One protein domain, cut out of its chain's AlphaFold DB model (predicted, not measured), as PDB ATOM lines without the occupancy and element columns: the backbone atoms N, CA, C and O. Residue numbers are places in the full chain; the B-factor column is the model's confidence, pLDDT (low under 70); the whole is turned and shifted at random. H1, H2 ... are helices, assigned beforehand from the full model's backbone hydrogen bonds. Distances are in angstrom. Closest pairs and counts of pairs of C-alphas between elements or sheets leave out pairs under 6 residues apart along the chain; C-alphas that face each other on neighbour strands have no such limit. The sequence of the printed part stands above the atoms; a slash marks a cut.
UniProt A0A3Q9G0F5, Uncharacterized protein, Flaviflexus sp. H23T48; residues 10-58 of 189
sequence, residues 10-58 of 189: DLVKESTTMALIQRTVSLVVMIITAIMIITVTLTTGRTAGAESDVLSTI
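Overview. This is residues 10 to 58 of the 189 residues of an uncharacterized protein of Flaviflexus sp. H23T48 (UniProt A0A3Q9G0F5). Two helices meet near their ends as an L: the short arm is H1, and the long arm is H2, a single long helix that makes nearly the whole length. The corner lies at the tight link between them, and the rest of H2 sticks out free from residue 28 to 58. The printed part has 49 residues, with H1 then H2 along it and no named strand, and its class is all helix. It is extended, with a radius of gyration of the C-alphas of 18.9 A and spans of 57 by 23 by 7 A.

Arrangement. Begin at H1, residues 10 to 21; one residue, Gln 22, makes the tight link to H2, residues 23 to 58. Look at Ala 19 and Ser 26, whose C-alphas are the closest of the two helices at 5.9 A. Here H1 and H2 are close but not clearly touching, with 2 pairs of C-alphas within 8 A. Their lines stand about perpendicular, at 81 degrees. In H1 and H2 every O i to N i+4 pair is within hydrogen-bond range.

Along the chain. Find C-alpha 10 at (139.240, 307.791, 332.000); from there H1 runs 17.0 A to C-alpha 21. Find C-alpha 23 at (134.497, 290.255, 341.654); from there H2 runs 52.4 A to C-alpha 58 at (130.268, 263.078, 297.106).

Size, cuts and confidence. The C-alphas of Asp 10 and Ile 58 are the two farthest apart, at 57.4 A. The printed part has no cut. In the B-factor column, residues 49 to 52 and 55 to 58 of the model are under 70.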
ATOM      1  N   ASP A  10     139.628 307.658 330.593       86.31
ATOM      2  CA  ASP A  10     139.240 307.791 332.000       86.31
ATOM      3  C   ASP A  10     138.055 306.864 332.307       86.31
ATOM      4  O   ASP A  10     138.053 306.168 333.318       86.31
ATOM      5  N   LEU A  11     137.118 306.739 331.361       84.12
ATOM      6  CA  LEU A  11     135.986 305.813 331.458       84.12
ATOM      7  C   LEU A  11     136.436 304.344 331.456       84.12
ATOM      8  O   LEU A  11     135.916 303.534 332.224       84.12
ATOM      9  N   VAL A  12     137.433 303.994 330.635       86.44
ATOM     10  CA  VAL A  12     137.997 302.636 330.610       86.44
ATOM     11  C   VAL A  12     138.652 302.297 331.952       86.44
ATOM     12  O   VAL A  12     138.356 301.234 332.499       86.44
ATOM     13  N   LYS A  13     139.465 303.194 332.527       83.94
ATOM     14  CA  LYS A  13     140.096 302.997 333.849       83.94
ATOM     15  C   LYS A  13     139.084 302.849 334.985       83.94
ATOM     16  O   LYS A  13     139.241 301.981 335.845       83.94
ATOM     17  N   GLU A  14     138.044 303.676 334.981       81.94
ATOM     18  CA  GLU A  14     136.977 303.611 335.981       81.94
ATOM     19  C   GLU A  14     136.250 302.257 335.895       81.94
ATOM     20  O   GLU A  14     136.079 301.559 336.894       81.94
ATOM     21  N   SER A  15     135.914 301.821 334.674       79.75
ATOM     22  CA  SER A  15     135.216 300.551 334.439       79.75
ATOM     23  C   SER A  15     136.031 299.319 334.854       79.75
ATOM     24  O   SER A  15     135.473 298.376 335.418       79.75
ATOM     25  N   THR A  16     137.359 299.336 334.666       82.50
ATOM     26  CA  THR A  16     138.233 298.233 335.109       82.50
ATOM     27  C   THR A  16     138.278 298.142 336.629       82.50
ATOM     28  O   THR A  16     138.291 297.050 337.197       82.50
ATOM     29  N   THR A  17     138.257 299.294 337.295       77.88
ATOM     30  CA  THR A  17     138.265 299.375 338.756       77.88
ATOM     31  C   THR A  17     136.942 298.870 339.339       77.88
ATOM     32  O   THR A  17     136.942 298.083 340.284       77.88
ATOM     33  N   MET A  18     135.811 299.217 338.719       73.25
ATOM     34  CA  MET A  18     134.490 298.701 339.107       73.25
ATOM     35  C   MET A  18     134.367 297.185 338.906       73.25
ATOM     36  O   MET A  18     133.824 296.489 339.769       73.25
ATOM     37  N   ALA A  19     134.939 296.649 337.824       73.19
ATOM     38  CA  ALA A  19     134.979 295.208 337.579       73.19
ATOM     39  C   ALA A  19     135.780 294.444 338.654       73.19
ATOM     40  O   ALA A  19     135.411 293.330 339.029       73.19
ATOM     41  N   LEU A  20     136.844 295.051 339.191       74.75
ATOM     42  CA  LEU A  20     137.656 294.466 340.266       74.75
ATOM     43  C   LEU A  20     136.931 294.444 341.620       74.75
ATOM     44  O   LEU A  20     137.145 293.519 342.407       74.75
ATOM     45  N   ILE A  21     136.068 295.431 341.885       82.38
ATOM     46  CA  ILE A  21     135.307 295.540 343.138       82.38
ATOM     47  C   ILE A  21     134.140 294.539 343.157       82.38
ATOM     48  O   ILE A  21     133.933 293.852 344.158       82.38
ATOM     49  N   GLN A  22     133.412 294.371 342.047       84.06
ATOM     50  CA  GLN A  22     132.311 293.399 341.924       84.06
ATOM     51  C   GLN A  22     132.781 292.039 341.382       84.06
ATOM     52  O   GLN A  22     132.273 291.510 340.389       84.06
ATOM     53  N   ARG A  23     133.757 291.452 342.082       79.69
ATOM     54  CA  ARG A  23     134.497 290.255 341.654       79.69
ATOM     55  C   ARG A  23     133.605 289.064 341.291       79.69
ATOM     56  O   ARG A  23     133.862 288.404 340.292       79.69
ATOM     57  N   THR A  24     132.546 288.808 342.059       87.19
ATOM     58  CA  THR A  24     131.654 287.658 341.833       87.19
ATOM     59  C   THR A  24     130.863 287.792 340.534       87.19
ATOM     60  O   THR A  24     130.833 286.867 339.731       87.19
ATOM     61  N   VAL A  25     130.253 288.958 340.300       89.44
ATOM     62  CA  VAL A  25     129.406 289.188 339.119       89.44
ATOM     63  C   VAL A  25     130.255 289.208 337.851       89.44
ATOM     64  O   VAL A  25     129.918 288.545 336.873       89.44
ATOM     65  N   SER A  26     131.392 289.906 337.883       87.88
ATOM     66  CA  SER A  26     132.285 290.004 336.725       87.88
ATOM     67  C   SER A  26     132.869 288.638 336.332       87.88
ATOM     68  O   SER A  26     132.929 288.304 335.149       87.88
ATOM     69  N   LEU A  27     133.209 287.799 337.319       90.75
ATOM     70  CA  LEU A  27     133.722 286.447 337.086       90.75
ATOM     71  C   LEU A  27     132.657 285.535 336.463       90.75
ATOM     72  O   LEU A  27     132.952 284.832 335.499       90.75
ATOM     73  N   VAL A  28     131.412 285.586 336.946       94.81
ATOM     74  CA  VAL A  28     130.304 284.805 336.368       94.81
ATOM     75  C   VAL A  28     130.050 285.201 334.912       94.81
ATOM     76  O   VAL A  28     129.964 284.328 334.049       94.81
ATOM     77  N   VAL A  29     129.993 286.501 334.609       94.69
ATOM     78  CA  VAL A  29     129.788 286.987 333.234       94.69
ATOM     79  C   VAL A  29     130.939 286.569 332.317       94.69
ATOM     80  O   VAL A  29     130.696 286.121 331.193       94.69
ATOM     81  N   MET A  30     132.186 286.659 332.790       93.31
ATOM     82  CA  MET A  30     133.354 286.231 332.019       93.31
ATOM     83  C   MET A  30     133.308 284.728 331.711       93.31
ATOM     84  O   MET A  30     133.505 284.344 330.559       93.31
ATOM     85  N   ILE A  31     132.974 283.891 332.700       96.81
ATOM     86  CA  ILE A  31     132.835 282.440 332.511       96.81
ATOM     87  C   ILE A  31     131.738 282.121 331.495       96.81
ATOM     88  O   ILE A  31     131.982 281.359 330.563       96.81
ATOM     89  N   ILE A  32     130.549 282.712 331.634       97.56
ATOM     90  CA  ILE A  32     129.432 282.462 330.710       97.56
ATOM     91  C   ILE A  32     129.822 282.853 329.281       97.56
ATOM     92  O   ILE A  32     129.583 282.096 328.341       97.56
ATOM     93  N   THR A  33     130.475 284.005 329.116       97.00
ATOM     94  CA  THR A  33     130.927 284.482 327.804       97.00
ATOM     95  C   THR A  33     131.972 283.544 327.200       97.00
ATOM     96  O   THR A  33     131.869 283.183 326.028       97.00
ATOM     97  N   ALA A  34     132.944 283.089 327.996       97.12
ATOM     98  CA  ALA A  34     133.958 282.138 327.550       97.12
ATOM     99  C   ALA A  34     133.335 280.797 327.131       97.12
ATOM    100  O   ALA A  34     133.647 280.289 326.055       97.12
ATOM    101  N   ILE A  35     132.404 280.261 327.928       97.62
ATOM    102  CA  ILE A  35     131.666 279.035 327.599       97.62
ATOM    103  C   ILE A  35     130.899 279.209 326.286       97.62
ATOM    104  O   ILE A  35     130.942 278.320 325.436       97.62
ATOM    105  N   MET A  36     130.235 280.348 326.087       97.12
ATOM    106  CA  MET A  36     129.487 280.622 324.861       97.12
ATOM    107  C   MET A  36     130.406 280.644 323.634       97.12
ATOM    108  O   MET A  36     130.112 279.976 322.648       97.12
ATOM    109  N   ILE A  37     131.547 281.340 323.709       96.69
ATOM    110  CA  ILE A  37     132.526 281.406 322.611       96.69
ATOM    111  C   ILE A  37     133.078 280.015 322.285       96.69
ATOM    112  O   ILE A  37     133.134 279.633 321.114       96.69
ATOM    113  N   ILE A  38     133.447 279.241 323.311       97.50
ATOM    114  CA  ILE A  38     133.939 277.868 323.145       97.50
ATOM    115  C   ILE A  38     132.870 277.006 322.475       97.50
ATOM    116  O   ILE A  38     133.168 276.312 321.508       97.50
ATOM    117  N   THR A  39     131.628 277.075 322.952       96.06
ATOM    118  CA  THR A  39     130.519 276.268 322.427       96.06
ATOM    119  C   THR A  39     130.243 276.602 320.968       96.06
ATOM    120  O   THR A  39     130.194 275.694 320.148       96.06
ATOM    121  N   VAL A  40     130.140 277.887 320.617       95.56
ATOM    122  CA  VAL A  40     129.921 278.320 319.229       95.56
ATOM    123  C   VAL A  40     131.056 277.836 318.329       95.56
ATOM    124  O   VAL A  40     130.795 277.194 317.316       95.56
ATOM    125  N   THR A  41     132.311 278.060 318.728       92.12
ATOM    126  CA  THR A  41     133.481 277.642 317.936       92.12
ATOM    127  C   THR A  41     133.523 276.123 317.760       92.12
ATOM    128  O   THR A  41     133.783 275.628 316.664       92.12
ATOM    129  N   LEU A  42     133.215 275.373 318.821       91.81
ATOM    130  CA  LEU A  42     133.163 273.916 318.798       91.81
ATOM    131  C   LEU A  42     132.045 273.403 317.886       91.81
ATOM    132  O   LEU A  42     132.269 272.481 317.104       91.81
ATOM    133  N   THR A  43     130.848 273.985 317.966       90.06
ATOM    134  CA  THR A  43     129.716 273.591 317.124       90.06
ATOM    135  C   THR A  43     130.003 273.898 315.658       90.06
ATOM    136  O   THR A  43     129.885 272.995 314.835       90.06
ATOM    137  N   THR A  44     130.469 275.109 315.329       88.12
ATOM    138  CA  THR A  44     130.830 275.482 313.952       88.12
ATOM    139  C   THR A  44     131.940 274.592 313.395       88.12
ATOM    140  O   THR A  44     131.823 274.110 312.272       88.12
ATOM    141  N   GLY A  45     132.982 274.307 314.185       84.94
ATOM    142  CA  GLY A  45     134.066 273.414 313.773       84.94
ATOM    143  C   GLY A  45     133.586 271.990 313.471       84.94
ATOM    144  O   GLY A  45     134.001 271.396 312.479       84.94
ATOM    145  N   ARG A  46     132.660 271.451 314.276       85.19
ATOM    146  CA  ARG A  46     132.067 270.125 314.027       85.19
ATOM    147  C   ARG A  46     131.163 270.107 312.798       85.19
ATOM    148  O   ARG A  46     131.179 269.119 312.071       85.19
ATOM    149  N   THR A  47     130.406 271.176 312.550       77.56
ATOM    150  CA  THR A  47     129.574 271.296 311.343       77.56
ATOM    151  C   THR A  47     130.433 271.351 310.081       77.56
ATOM    152  O   THR A  47     130.175 270.590 309.154       77.56
ATOM    153  N   ALA A  48     131.491 272.166 310.067       74.00
ATOM    154  CA  ALA A  48     132.400 272.266 308.924       74.00
ATOM    155  C   ALA A  48     133.154 270.950 308.648       74.00
ATOM    156  O   ALA A  48     133.341 270.572 307.494       74.00
ATOM    157  N   GLY A  49     133.548 270.216 309.698       62.75
ATOM    158  CA  GLY A  49     134.154 268.890 309.547       62.75
ATOM    159  C   GLY A  49     133.194 267.867 308.932       62.75
ATOM    160  O   GLY A  49     133.563 267.164 307.998       62.75
ATOM    161  N   ALA A  50     131.941 267.838 309.395       64.50
ATOM    162  CA  ALA A  50     130.920 266.950 308.839       64.50
ATOM    163  C   ALA A  50     130.583 267.286 307.375       64.50
ATOM    164  O   ALA A  50     130.374 266.384 306.568       64.50
ATOM    165  N   GLU A  51     130.561 268.570 307.014       67.50
ATOM    166  CA  GLU A  51     130.366 269.012 305.633       67.50
ATOM    167  C   GLU A  51     131.528 268.581 304.730       67.50
ATOM    168  O   GLU A  51     131.291 268.055 303.645       67.50
ATOM    169  N   SER A  52     132.774 268.720 305.198       67.31
ATOM    170  CA  SER A  52     133.960 268.265 304.464       67.31
ATOM    171  C   SER A  52     133.969 266.750 304.248       67.31
ATOM    172  O   SER A  52     134.344 266.294 303.168       67.31
ATOM    173  N   ASP A  53     133.546 265.962 305.237       73.62
ATOM    174  CA  ASP A  53     133.463 264.503 305.110       73.62
ATOM    175  C   ASP A  53     132.411 264.094 304.071       73.62
ATOM    176  O   ASP A  53     132.671 263.237 303.218       73.62
ATOM    177  N   VAL A  54     131.250 264.757 304.082       70.69
ATOM    178  CA  VAL A  54     130.186 264.540 303.093       70.69
ATOM    179  C   VAL A  54     130.642 264.966 301.701       70.69
ATOM    180  O   VAL A  54     130.507 264.176 300.769       70.69
ATOM    181  N   LEU A  55     131.240 266.152 301.542       68.25
ATOM    182  CA  LEU A  55     131.781 266.593 300.254       68.25
ATOM    183  C   LEU A  55     132.850 265.632 299.738       68.25
ATOM    184  O   LEU A  55     132.805 265.268 298.574       68.25
ATOM    185  N   SER A  56     133.760 265.157 300.593       64.19
ATOM    186  CA  SER A  56     134.796 264.198 300.182       64.19
ATOM    187  C   SER A  56     134.233 262.839 299.755       64.19
ATOM    188  O   SER A  56     134.890 262.100 299.025       64.19
ATOM    189  N   THR A  57     133.033 262.497 300.229       58.88
ATOM    190  CA  THR A  57     132.310 261.284 299.832       58.88
ATOM    191  C   THR A  57     131.563 261.516 298.519       58.88
ATOM    192  O   THR A  57     131.615 260.674 297.635       58.88
ATOM    193  N   ILE A  58     130.945 262.688 298.350       60.53
ATOM    194  CA  ILE A  58     130.268 263.078 297.106       60.53
ATOM    195  C   ILE A  58     131.267 263.229 295.956       60.53
ATOM    196  O   ILE A  58     130.982 262.775 294.857       60.53
TER     197      ILE A  58